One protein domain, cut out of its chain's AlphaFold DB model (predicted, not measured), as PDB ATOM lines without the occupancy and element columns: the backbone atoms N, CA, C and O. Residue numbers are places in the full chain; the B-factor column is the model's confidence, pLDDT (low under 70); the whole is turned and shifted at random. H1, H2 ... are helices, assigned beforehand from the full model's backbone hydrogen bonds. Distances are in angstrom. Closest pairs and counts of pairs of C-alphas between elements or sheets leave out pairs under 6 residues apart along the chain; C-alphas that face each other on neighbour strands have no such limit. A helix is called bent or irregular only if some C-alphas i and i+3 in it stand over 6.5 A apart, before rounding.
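What this domain is: This is residues 207 to 296 of the 301 residues of the protein "AMPN" of Poeciliopsis prolifica (blackstripe livebearer) (UniProt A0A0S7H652). A long bent helix, H2, runs along the domain, with H1 folded against its first arm as a hairpin and H3 crossing its second; H4 turns off at H3's end, and residues 287 to 296 stick out. The 90 printed residues, all helix in class, hold H1 to H4 in chain order and no named strand. The whole is only just compact, close to loose: radius of gyration of the C-alphas 14.1 A, spans 40 by 31 by 18 A.

Where its parts are: H1, residues 207 to 223, 24.6 A, begins at C-alpha 207 (0.443, -3.152, -38.042). H2, residues 229 to 250, assigned as one helix by its hydrogen bonds, is bent: C-alphas 239 and 242 are 7.0 A apart. Its arms are H2a, 229 to 239, and H2b, 242 to 250. H3, 261 to 276, spans 22.9 A; H4, 280 to 295, 22.6 A, ends at C-alpha 295 (-14.314, -34.869, -26.261).

How they stand to each other: H1, H2a and H3 form an up and down bundle, each running against the one before. H3, the hub, touches H2b at a steep tilt of 53 degrees; their closest C-alphas, Phe 244 and Ala 270, are 5.1 A apart. With residues 282 to 283 alone, H4 touches H3, about perpendicular at 81 degrees; the closest C-alphas, Cys 275 and Cys 282, are 5.2 A apart. Every O i to N i+4 pair is within hydrogen-bond range in H2a, H2b, H3 and H4; in H1, 11 of 13.

The domain as a whole: The C-alphas farthest apart, Glu 227 and Asn 296, are 41.3 A apart. The printed part has no cut, no link is long, and no printed residue is under 70 in pLDDT.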
ATOM      1  N   ILE A 207      -0.809  -3.452 -37.336       98.44
ATOM      2  CA  ILE A 207       0.443  -3.152 -38.042       98.44
ATOM      3  C   ILE A 207       1.599  -2.821 -37.072       98.44
ATOM      4  O   ILE A 207       2.690  -3.378 -37.252       98.44
ATOM      5  N   PRO A 208       1.409  -2.014 -36.007       98.69
ATOM      6  CA  PRO A 208       2.464  -1.775 -35.019       98.69
ATOM      7  C   PRO A 208       2.809  -3.022 -34.197       98.69
ATOM      8  O   PRO A 208       3.992  -3.295 -33.983       98.69
ATOM      9  N   TRP A 209       1.815  -3.836 -33.822       98.62
ATOM     10  CA  TRP A 209       2.046  -5.121 -33.152       98.62
ATOM     11  C   TRP A 209       2.849  -6.092 -34.021       98.62
ATOM     12  O   TRP A 209       3.834  -6.666 -33.556       98.62
ATOM     13  N   ALA A 210       2.498  -6.228 -35.300       98.50
ATOM     14  CA  ALA A 210       3.235  -7.060 -36.246       98.50
ATOM     15  C   ALA A 210       4.695  -6.595 -36.400       98.50
ATOM     16  O   ALA A 210       5.614  -7.420 -36.401       98.50
ATOM     17  N   SER A 211       4.924  -5.279 -36.474       98.56
ATOM     18  CA  SER A 211       6.270  -4.693 -36.526       98.56
ATOM     19  C   SER A 211       7.089  -5.009 -35.269       98.56
ATOM     20  O   SER A 211       8.233  -5.467 -35.369       98.56
ATOM     21  N   ALA A 212       6.491  -4.842 -34.085       98.62
ATOM     22  CA  ALA A 212       7.132  -5.151 -32.814       98.62
ATOM     23  C   ALA A 212       7.497  -6.633 -32.694       98.62
ATOM     24  O   ALA A 212       8.653  -6.962 -32.438       98.62
ATOM     25  N   LEU A 213       6.539  -7.535 -32.930       98.19
ATOM     26  CA  LEU A 213       6.756  -8.980 -32.809       98.19
ATOM     27  C   LEU A 213       7.823  -9.478 -33.788       98.19
ATOM     28  O   LEU A 213       8.681 -10.276 -33.407       98.19
ATOM     29  N   ARG A 214       7.830  -8.965 -35.026       98.19
ATOM     30  CA  ARG A 214       8.866  -9.290 -36.016       98.19
ATOM     31  C   ARG A 214      10.260  -8.917 -35.517       98.19
ATOM     32  O   ARG A 214      11.175  -9.730 -35.629       98.19
ATOM     33  N   ASN A 215      10.423  -7.711 -34.980       98.12
ATOM     34  CA  ASN A 215      11.722  -7.224 -34.519       98.12
ATOM     35  C   ASN A 215      12.166  -7.885 -33.201       98.12
ATOM     36  O   ASN A 215      13.342  -8.215 -33.040       98.12
ATOM     37  N   LEU A 216      11.229  -8.169 -32.295       97.19
ATOM     38  CA  LEU A 216      11.490  -8.853 -31.025       97.19
ATOM     39  C   LEU A 216      11.772 -10.351 -31.194       97.19
ATOM     40  O   LEU A 216      12.427 -10.937 -30.334       97.19
ATOM     41  N   ARG A 217      11.350 -10.978 -32.301       96.44
ATOM     42  CA  ARG A 217      11.579 -12.409 -32.566       96.44
ATOM     43  C   ARG A 217      13.047 -12.810 -32.434       96.44
ATOM     44  O   ARG A 217      13.330 -13.867 -31.878       96.44
ATOM     45  N   TYR A 218      13.973 -11.985 -32.926       94.88
ATOM     46  CA  TYR A 218      15.407 -12.263 -32.800       94.88
ATOM     47  C   TYR A 218      15.861 -12.244 -31.336       94.88
ATOM     48  O   TYR A 218      16.564 -13.151 -30.908       94.88
ATOM     49  N   TYR A 219      15.402 -11.267 -30.551       95.56
ATOM     50  CA  TYR A 219      15.718 -11.165 -29.124       95.56
ATOM     51  C   TYR A 219      15.171 -12.365 -28.351       95.56
ATOM     52  O   TYR A 219      15.896 -12.970 -27.572       95.56
ATOM     53  N   ILE A 220      13.920 -12.755 -28.616       95.88
ATOM     54  CA  ILE A 220      13.310 -13.947 -28.017       95.88
ATOM     55  C   ILE A 220      14.150 -15.184 -28.351       95.88
ATOM     56  O   ILE A 220      14.527 -15.912 -27.443       95.88
ATOM     57  N   LEU A 221      14.496 -15.385 -29.626       96.81
ATOM     58  CA  LEU A 221      15.272 -16.544 -30.072       96.81
ATOM     59  C   LEU A 221      16.684 -16.591 -29.471       96.81
ATOM     60  O   LEU A 221      17.181 -17.668 -29.163       96.81
ATOM     61  N   MET A 222      17.358 -15.446 -29.346       97.19
ATOM     62  CA  MET A 222      18.721 -15.397 -28.804       97.19
ATOM     63  C   MET A 222      18.751 -15.543 -27.285       97.19
ATOM     64  O   MET A 222      19.723 -16.072 -26.750       97.19
ATOM     65  N   PHE A 223      17.708 -15.082 -26.589       96.81
ATOM     66  CA  PHE A 223      17.690 -15.064 -25.131       96.81
ATOM     67  C   PHE A 223      16.895 -16.199 -24.489       96.81
ATOM     68  O   PHE A 223      17.044 -16.354 -23.284       96.81
ATOM     69  N   ASP A 224      16.129 -17.011 -25.234       95.81
ATOM     70  CA  ASP A 224      15.215 -18.047 -24.707       95.81
ATOM     71  C   ASP A 224      15.811 -19.029 -23.688       95.81
ATOM     72  O   ASP A 224      15.102 -19.539 -22.821       95.81
ATOM     73  N   ARG A 225      17.118 -19.271 -23.764       96.62
ATOM     74  CA  ARG A 225      17.869 -20.195 -22.901       96.62
ATOM     75  C   ARG A 225      18.905 -19.484 -22.032       96.62
ATOM     76  O   ARG A 225      19.891 -20.086 -21.616       96.62
ATOM     77  N   THR A 226      18.701 -18.198 -21.779       97.94
ATOM     78  CA  THR A 226      19.596 -17.356 -20.975       97.94
ATOM     79  C   THR A 226      18.865 -16.792 -19.759       97.94
ATOM     80  O   THR A 226      17.635 -16.758 -19.720       97.94
ATOM     81  N   GLU A 227      19.611 -16.280 -18.778       97.12
ATOM     82  CA  GLU A 227      19.045 -15.608 -17.596       97.12
ATOM     83  C   GLU A 227      18.190 -14.374 -17.943       97.12
ATOM     84  O   GLU A 227      17.286 -14.004 -17.195       97.12
ATOM     85  N   VAL A 228      18.413 -13.782 -19.121       96.75
ATOM     86  CA  VAL A 228      17.670 -12.622 -19.631       96.75
ATOM     87  C   VAL A 228      16.235 -12.992 -20.028       96.75
ATOM     88  O   VAL A 228      15.363 -12.118 -20.070       96.75
ATOM     89  N   TYR A 229      15.945 -14.275 -20.284       97.00
ATOM     90  CA  TYR A 229      14.622 -14.684 -20.755       97.00
ATOM     91  C   TYR A 229      13.512 -14.392 -19.752       97.00
ATOM     92  O   TYR A 229      12.454 -13.924 -20.153       97.00
ATOM     93  N   GLY A 230      13.738 -14.638 -18.458       97.56
ATOM     94  CA  GLY A 230      12.726 -14.407 -17.421       97.56
ATOM     95  C   GLY A 230      12.231 -12.952 -17.406       97.56
ATOM     96  O   GLY A 230      11.028 -12.718 -17.557       97.56
ATOM     97  N   PRO A 231      13.137 -11.960 -17.300       98.00
ATOM     98  CA  PRO A 231      12.793 -10.547 -17.441       98.00
ATOM     99  C   PRO A 231      12.119 -10.202 -18.778       98.00
ATOM    100  O   PRO A 231      11.106  -9.501 -18.785       98.00
ATOM    101  N   LEU A 232      12.631 -10.722 -19.902       97.25
ATOM    102  CA  LEU A 232      12.055 -10.483 -21.230       97.25
ATOM    103  C   LEU A 232      10.622 -11.024 -21.331       97.25
ATOM    104  O   LEU A 232       9.721 -10.313 -21.770       97.25
ATOM    105  N   GLN A 233      10.390 -12.257 -20.885       97.69
ATOM    106  CA  GLN A 233       9.075 -12.887 -20.851       97.69
ATOM    107  C   GLN A 233       8.119 -12.100 -19.953       97.69
ATOM    108  O   GLN A 233       6.991 -11.835 -20.360       97.69
ATOM    109  N   GLY A 234       8.564 -11.675 -18.765       98.19
ATOM    110  CA  GLY A 234       7.767 -10.851 -17.854       98.19
ATOM    111  C   GLY A 234       7.345  -9.519 -18.481       98.19
ATOM    112  O   GLY A 234       6.173  -9.142 -18.408       98.19
ATOM    113  N   TYR A 235       8.274  -8.842 -19.162       98.38
ATOM    114  CA  TYR A 235       7.988  -7.624 -19.918       98.38
ATOM    115  C   TYR A 235       6.977  -7.877 -21.042       98.38
ATOM    116  O   TYR A 235       5.928  -7.237 -21.090       98.38
ATOM    117  N   LEU A 236       7.231  -8.854 -21.913       98.12
ATOM    118  CA  LEU A 236       6.362  -9.144 -23.055       98.12
ATOM    119  C   LEU A 236       4.969  -9.617 -22.624       98.12
ATOM    120  O   LEU A 236       3.976  -9.223 -23.233       98.12
ATOM    121  N   LYS A 237       4.879 -10.388 -21.531       98.38
ATOM    122  CA  LYS A 237       3.618 -10.766 -20.882       98.38
ATOM    123  C   LYS A 237       2.828  -9.531 -20.442       98.38
ATOM    124  O   LYS A 237       1.625  -9.467 -20.692       98.38
ATOM    125  N   LYS A 238       3.488  -8.541 -19.825       98.31
ATOM    126  CA  LYS A 238       2.864  -7.264 -19.437       98.31
ATOM    127  C   LYS A 238       2.356  -6.490 -20.656       98.31
ATOM    128  O   LYS A 238       1.250  -5.960 -20.601       98.31
ATOM    129  N   GLN A 239       3.129  -6.451 -21.744       98.31
ATOM    130  CA  GLN A 239       2.738  -5.725 -22.955       98.31
ATOM    131  C   GLN A 239       1.542  -6.373 -23.667       98.31
ATOM    132  O   GLN A 239       0.635  -5.663 -24.087       98.31
ATOM    133  N   ILE A 240       1.518  -7.705 -23.807       98.31
ATOM    134  CA  ILE A 240       0.506  -8.402 -24.622       98.31
ATOM    135  C   ILE A 240      -0.824  -8.639 -23.900       98.31
ATOM    136  O   ILE A 240      -1.869  -8.721 -24.543       98.31
ATOM    137  N   LYS A 241      -0.807  -8.749 -22.565       98.44
ATOM    138  CA  LYS A 241      -1.999  -9.092 -21.775       98.44
ATOM    139  C   LYS A 241      -3.211  -8.182 -22.071       98.44
ATOM    140  O   LYS A 241      -4.275  -8.739 -22.334       98.44
ATOM    141  N   PRO A 242      -3.086  -6.842 -22.133       98.50
ATOM    142  CA  PRO A 242      -4.228  -5.977 -22.440       98.50
ATOM    143  C   PRO A 242      -4.807  -6.183 -23.844       98.50
ATOM    144  O   PRO A 242      -6.005  -6.003 -24.040       98.50
ATOM    145  N   LEU A 243      -3.978  -6.557 -24.826       98.44
ATOM    146  CA  LEU A 243      -4.460  -6.867 -26.173       98.44
ATOM    147  C   LEU A 243      -5.258  -8.176 -26.181       98.44
ATOM    148  O   LEU A 243      -6.302  -8.262 -26.821       98.44
ATOM    149  N   PHE A 244      -4.789  -9.187 -25.446       98.44
ATOM    150  CA  PHE A 244      -5.513 -10.447 -25.281       98.44
ATOM    151  C   PHE A 244      -6.894 -10.227 -24.639       98.44
ATOM    152  O   PHE A 244      -7.893 -10.696 -25.175       98.44
ATOM    153  N   GLU A 245      -6.960  -9.466 -23.545       98.06
ATOM    154  CA  GLU A 245      -8.215  -9.140 -22.840       98.06
ATOM    155  C   GLU A 245      -9.162  -8.276 -23.695       98.06
ATOM    156  O   GLU A 245     -10.386  -8.436 -23.654       98.06
ATOM    157  N   TYR A 246      -8.603  -7.384 -24.520       98.12
ATOM    158  CA  TYR A 246      -9.373  -6.627 -25.507       98.12
ATOM    159  C   TYR A 246     -10.077  -7.560 -26.499       98.12
ATOM    160  O   TYR A 246     -11.285  -7.431 -26.696       98.12
ATOM    161  N   PHE A 247      -9.356  -8.528 -27.076       98.12
ATOM    162  CA  PHE A 247      -9.956  -9.476 -28.014       98.12
ATOM    163  C   PHE A 247     -10.932 -10.435 -27.345       98.12
ATOM    164  O   PHE A 247     -11.974 -10.705 -27.931       98.12
ATOM    165  N   GLU A 248     -10.667 -10.881 -26.116       96.81
ATOM    166  CA  GLU A 248     -11.628 -11.661 -25.323       96.81
ATOM    167  C   GLU A 248     -12.975 -10.933 -25.210       96.81
ATOM    168  O   GLU A 248     -14.033 -11.520 -25.439       96.81
ATOM    169  N   THR A 249     -12.938  -9.626 -24.940       97.12
ATOM    170  CA  THR A 249     -14.143  -8.793 -24.843       97.12
ATOM    171  C   THR A 249     -14.796  -8.579 -26.211       97.12
ATOM    172  O   THR A 249     -15.995  -8.814 -26.368       97.12
ATOM    173  N   LEU A 250     -14.014  -8.168 -27.217       96.62
ATOM    174  CA  LEU A 250     -14.495  -7.860 -28.570       96.62
ATOM    175  C   LEU A 250     -15.191  -9.060 -29.228       96.62
ATOM    176  O   LEU A 250     -16.193  -8.907 -29.925       96.62
ATOM    177  N   THR A 251     -14.675 -10.262 -28.979       96.12
ATOM    178  CA  THR A 251     -15.156 -11.518 -29.571       96.12
ATOM    179  C   THR A 251     -16.237 -12.214 -28.744       96.12
ATOM    180  O   THR A 251     -16.588 -13.354 -29.040       96.12
ATOM    181  N   ALA A 252     -16.784 -11.545 -27.719       95.69
ATOM    182  CA  ALA A 252     -17.755 -12.119 -26.789       95.69
ATOM    183  C   ALA A 252     -17.269 -13.464 -26.222       95.69
ATOM    184  O   ALA A 252     -17.915 -14.500 -26.391       95.69
ATOM    185  N   ASN A 253     -16.105 -13.429 -25.570       93.75
ATOM    186  CA  ASN A 253     -15.405 -14.595 -25.043       93.75
ATOM    187  C   ASN A 253     -15.072 -15.621 -26.139       93.75
ATOM    188  O   ASN A 253     -15.369 -16.807 -26.003       93.75
ATOM    189  N   TRP A 254     -14.475 -15.140 -27.235       93.69
ATOM    190  CA  TRP A 254     -13.972 -15.947 -28.355       93.69
ATOM    191  C   TRP A 254     -15.038 -16.700 -29.162       93.69
ATOM    192  O   TRP A 254     -14.704 -17.575 -29.953       93.69
ATOM    193  N   THR A 255     -16.314 -16.347 -29.000       92.56
ATOM    194  CA  THR A 255     -17.435 -16.974 -29.723       92.56
ATOM    195  C   THR A 255     -17.685 -16.356 -31.096       92.56
ATOM    196  O   THR A 255     -18.433 -16.905 -31.904       92.56
ATOM    197  N   LYS A 256     -17.090 -15.190 -31.366       94.06
ATOM    198  CA  LYS A 256     -17.251 -14.442 -32.613       94.06
ATOM    199  C   LYS A 256     -15.903 -14.073 -33.206       94.06
ATOM    200  O   LYS A 256     -14.967 -13.742 -32.489       94.06
ATOM    201  N   THR A 257     -15.841 -14.031 -34.527       93.44
ATOM    202  CA  THR A 257     -14.685 -13.497 -35.248       93.44
ATOM    203  C   THR A 257     -14.809 -11.973 -35.377       93.44
ATOM    204  O   THR A 257     -15.910 -11.492 -35.668       93.44
ATOM    205  N   PRO A 258     -13.724 -11.198 -35.192       95.62
ATOM    206  CA  PRO A 258     -13.717  -9.771 -35.486       95.62
ATOM    207  C   PRO A 258     -14.137  -9.487 -36.929       95.62
ATOM    208  O   PRO A 258     -13.822 -10.251 -37.844       95.62
ATOM    209  N   LEU A 259     -14.842  -8.376 -37.138       94.56
ATOM    210  CA  LEU A 259     -15.352  -8.013 -38.460       94.56
ATOM    211  C   LEU A 259     -14.219  -7.600 -39.406       94.56
ATOM    212  O   LEU A 259     -14.184  -8.033 -40.557       94.56
ATOM    213  N   GLU A 260     -13.295  -6.770 -38.925       95.69
ATOM    214  CA  GLU A 260     -12.196  -6.266 -39.738       95.69
ATOM    215  C   GLU A 260     -11.094  -7.315 -39.902       95.69
ATOM    216  O   GLU A 260     -10.656  -7.948 -38.940       95.69
ATOM    217  N   HIS A 261     -10.578  -7.462 -41.124       95.88
ATOM    218  CA  HIS A 261      -9.470  -8.381 -41.385       95.88
ATOM    219  C   HIS A 261      -8.235  -8.051 -40.536       95.88
ATOM    220  O   HIS A 261      -7.592  -8.965 -40.030       95.88
ATOM    221  N   ALA A 262      -7.911  -6.769 -40.341       96.31
ATOM    222  CA  ALA A 262      -6.780  -6.365 -39.505       96.31
ATOM    223  C   ALA A 262      -6.930  -6.872 -38.059       96.31
ATOM    224  O   ALA A 262      -5.979  -7.427 -37.506       96.31
ATOM    225  N   ASP A 263      -8.131  -6.774 -37.490       97.19
ATOM    226  CA  ASP A 263      -8.429  -7.279 -36.151       97.19
ATOM    227  C   ASP A 263      -8.325  -8.800 -36.066       97.19
ATOM    228  O   ASP A 263      -7.788  -9.314 -35.089       97.19
ATOM    229  N   GLN A 264      -8.751  -9.535 -37.098       97.56
ATOM    230  CA  GLN A 264      -8.570 -10.992 -37.151       97.56
ATOM    231  C   GLN A 264      -7.084 -11.376 -37.090       97.56
ATOM    232  O   GLN A 264      -6.691 -12.251 -36.319       97.56
ATOM    233  N   TYR A 265      -6.227 -10.688 -37.852       97.75
ATOM    234  CA  TYR A 265      -4.780 -10.909 -37.791       97.75
ATOM    235  C   TYR A 265      -4.191 -10.514 -36.433       97.75
ATOM    236  O   TYR A 265      -3.302 -11.197 -35.912       97.75
ATOM    237  N   ASN A 266      -4.672  -9.427 -35.830       98.00
ATOM    238  CA  ASN A 266      -4.158  -8.999 -34.538       98.00
ATOM    239  C   ASN A 266      -4.623  -9.904 -33.390       98.00
ATOM    240  O   ASN A 266      -3.858 -10.144 -32.460       98.00
ATOM    241  N   GLN A 267      -5.818 -10.489 -33.490       97.69
ATOM    242  CA  GLN A 267      -6.288 -11.528 -32.580       97.69
ATOM    243  C   GLN A 267      -5.344 -12.737 -32.593       97.69
ATOM    244  O   GLN A 267      -4.982 -13.244 -31.529       97.69
ATOM    245  N   ILE A 268      -4.888 -13.169 -33.776       96.94
ATOM    246  CA  ILE A 268      -3.911 -14.263 -33.907       96.94
ATOM    247  C   ILE A 268      -2.617 -13.909 -33.166       96.94
ATOM    248  O   ILE A 268      -2.130 -14.707 -32.361       96.94
ATOM    249  N   ASN A 269      -2.089 -12.697 -33.379       97.38
ATOM    250  CA  ASN A 269      -0.909 -12.211 -32.660       97.38
ATOM    251  C   ASN A 269      -1.132 -12.201 -31.141       97.38
ATOM    252  O   ASN A 269      -0.268 -12.662 -30.393       97.38
ATOM    253  N   ALA A 270      -2.286 -11.702 -30.690       97.88
ATOM    254  CA  ALA A 270      -2.643 -11.589 -29.283       97.88
ATOM    255  C   ALA A 270      -2.664 -12.954 -28.593       97.88
ATOM    256  O   ALA A 270      -1.976 -13.141 -27.590       97.88
ATOM    257  N   VAL A 271      -3.400 -13.922 -29.148       97.50
ATOM    258  CA  VAL A 271      -3.524 -15.274 -28.584       97.50
ATOM    259  C   VAL A 271      -2.178 -15.994 -28.607       97.50
ATOM    260  O   VAL A 271      -1.727 -16.489 -27.570       97.50
ATOM    261  N   TRP A 272      -1.497 -16.013 -29.758       96.62
ATOM    262  CA  TRP A 272      -0.216 -16.704 -29.904       96.62
ATOM    263  C   TRP A 272       0.820 -16.177 -28.908       96.62
ATOM    264  O   TRP A 272       1.449 -16.950 -28.176       96.62
ATOM    265  N   MET A 273       0.963 -14.855 -28.837       97.50
ATOM    266  CA  MET A 273       1.965 -14.227 -27.991       97.50
ATOM    267  C   MET A 273       1.596 -14.320 -26.505       97.50
ATOM    268  O   MET A 273       2.458 -14.641 -25.688       97.50
ATOM    269  N   ALA A 274       0.328 -14.122 -26.133       98.19
ATOM    270  CA  ALA A 274      -0.121 -14.235 -24.745       98.19
ATOM    271  C   ALA A 274       0.117 -15.642 -24.179       98.19
ATOM    272  O   ALA A 274       0.690 -15.791 -23.097       98.19
ATOM    273  N   CYS A 275      -0.251 -16.685 -24.922       97.75
ATOM    274  CA  CYS A 275      -0.050 -18.065 -24.488       97.75
ATOM    275  C   CYS A 275       1.442 -18.429 -24.404       97.75
ATOM    276  O   CYS A 275       1.874 -19.034 -23.412       97.75
ATOM    277  N   SER A 276       2.238 -17.994 -25.391       95.75
ATOM    278  CA  SER A 276       3.692 -18.208 -25.428       95.75
ATOM    279  C   SER A 276       4.402 -17.526 -24.254       95.75
ATOM    280  O   SER A 276       5.248 -18.133 -23.598       95.75
ATOM    281  N   MET A 277       4.014 -16.292 -23.921       96.69
ATOM    282  CA  MET A 277       4.589 -15.533 -22.800       96.69
ATOM    283  C   MET A 277       4.010 -15.917 -21.432       96.69
ATOM    284  O   MET A 277       4.435 -15.392 -20.406       96.69
ATOM    285  N   GLY A 278       3.057 -16.850 -21.386       95.94
ATOM    286  CA  GLY A 278       2.540 -17.399 -20.136       95.94
ATOM    287  C   GLY A 278       1.462 -16.572 -19.454       95.94
ATOM    288  O   GLY A 278       1.380 -16.579 -18.228       95.94
ATOM    289  N   VAL A 279       0.619 -15.884 -20.225       98.00
ATOM    290  CA  VAL A 279      -0.647 -15.330 -19.730       98.00
ATOM    291  C   VAL A 279      -1.565 -16.480 -19.303       98.00
ATOM    292  O   VAL A 279      -1.907 -17.356 -20.100       98.00
ATOM    293  N   GLU A 280      -1.948 -16.492 -18.026       96.75
ATOM    294  CA  GLU A 280      -2.673 -17.601 -17.402       96.75
ATOM    295  C   GLU A 280      -4.059 -17.814 -18.013       96.75
ATOM    296  O   GLU A 280      -4.444 -18.960 -18.241       96.75
ATOM    297  N   SER A 281      -4.799 -16.735 -18.298       95.62
ATOM    298  CA  SER A 281      -6.116 -16.805 -18.944       95.62
ATOM    299  C   SER A 281      -6.018 -17.445 -20.329       95.62
ATOM    300  O   SER A 281      -6.738 -18.402 -20.595       95.62
ATOM    301  N   CYS A 282      -5.045 -17.035 -21.151       97.38
ATOM    302  CA  CYS A 282      -4.792 -17.646 -22.460       97.38
ATOM    303  C   CYS A 282      -4.510 -19.150 -22.349       97.38
ATOM    304  O   CYS A 282      -5.153 -19.960 -23.016       97.38
ATOM    305  N   ARG A 283      -3.591 -19.559 -21.460       96.56
ATOM    306  CA  ARG A 283      -3.246 -20.984 -21.293       96.56
ATOM    307  C   ARG A 283      -4.432 -21.820 -20.816       96.56
ATOM    308  O   ARG A 283      -4.611 -22.938 -21.299       96.56
ATOM    309  N   LYS A 284      -5.239 -21.294 -19.886       96.31
ATOM    310  CA  LYS A 284      -6.470 -21.954 -19.423       96.31
ATOM    311  C   LYS A 284      -7.480 -22.098 -20.560       96.31
ATOM    312  O   LYS A 284      -8.016 -23.190 -20.730       96.31
ATOM    313  N   GLN A 285      -7.676 -21.042 -21.344       94.62
ATOM    314  CA  GLN A 285      -8.614 -21.022 -22.461       94.62
ATOM    315  C   GLN A 285      -8.228 -22.039 -23.542       94.62
ATOM    316  O   GLN A 285      -9.020 -22.920 -23.861       94.62
ATOM    317  N   VAL A 286      -6.982 -22.001 -24.023       94.25
ATOM    318  CA  VAL A 286      -6.491 -22.939 -25.049       94.25
ATOM    319  C   VAL A 286      -6.520 -24.386 -24.550       94.25
ATOM    320  O   VAL A 286      -6.907 -25.284 -25.294       94.25
ATOM    321  N   SER A 287      -6.192 -24.628 -23.276       95.50
ATOM    322  CA  SER A 287      -6.320 -25.968 -22.682       95.50
ATOM    323  C   SER A 287      -7.776 -26.442 -22.621       95.50
ATOM    324  O   SER A 287      -8.035 -27.632 -22.767       95.50
ATOM    325  N   SER A 288      -8.726 -25.532 -22.384       94.88
ATOM    326  CA  SER A 288     -10.159 -25.842 -22.377       94.88
ATOM    327  C   SER A 288     -10.663 -26.192 -23.775       94.88
ATOM    328  O   SER A 288     -11.307 -27.225 -23.927       94.88
ATOM    329  N   TRP A 289     -10.331 -25.389 -24.792       94.06
ATOM    330  CA  TRP A 289     -10.688 -25.679 -26.187       94.06
ATOM    331  C   TRP A 289     -10.123 -27.014 -26.651       94.06
ATOM    332  O   TRP A 289     -10.838 -27.820 -27.233       94.06
ATOM    333  N   PHE A 290      -8.863 -27.296 -26.316       95.19
ATOM    334  CA  PHE A 290      -8.253 -28.568 -26.675       95.19
ATOM    335  C   PHE A 290      -8.974 -29.762 -26.029       95.19
ATOM    336  O   PHE A 290      -9.171 -30.776 -26.687       95.19
ATOM    337  N   ARG A 291      -9.423 -29.647 -24.769       96.00
ATOM    338  CA  ARG A 291     -10.241 -30.692 -24.120       96.00
ATOM    339  C   ARG A 291     -11.600 -30.872 -24.788       96.00
ATOM    340  O   ARG A 291     -11.966 -32.001 -25.070       96.00
ATOM    341  N   GLN A 292     -12.301 -29.780 -25.084       94.62
ATOM    342  CA  GLN A 292     -13.597 -29.835 -25.770       94.62
ATOM    343  C   GLN A 292     -13.483 -30.502 -27.145       94.62
ATOM    344  O   GLN A 292     -14.321 -31.325 -27.497       94.62
ATOM    345  N   TRP A 293     -12.416 -30.199 -27.887       96.06
ATOM    346  CA  TRP A 293     -12.129 -30.867 -29.152       96.06
ATOM    347  C   TRP A 293     -11.797 -32.355 -28.967       96.06
ATOM    348  O   TRP A 293     -12.280 -33.182 -29.727       96.06
ATOM    349  N   MET A 294     -11.027 -32.734 -27.940       95.69
ATOM    350  CA  MET A 294     -10.781 -34.156 -27.644       95.69
ATOM    351  C   MET A 294     -12.067 -34.921 -27.293       95.69
ATOM    352  O   MET A 294     -12.187 -36.087 -27.664       95.69
ATOM    353  N   ASP A 295     -13.015 -34.277 -26.608       96.38
ATOM    354  CA  ASP A 295     -14.314 -34.869 -26.261       96.38
ATOM    355  C   ASP A 295     -15.258 -34.966 -27.480       96.38
ATOM    356  O   ASP A 295     -16.141 -35.822 -27.510       96.38
ATOM    357  N   ASN A 296     -15.069 -34.116 -28.499       94.94
ATOM    358  CA  ASN A 296     -15.834 -34.121 -29.750       94.94
ATOM    359  C   ASN A 296     -14.935 -33.822 -30.974       94.94
ATOM    360  O   ASN A 296     -14.952 -32.702 -31.491       94.94
TER     361      ASN A 296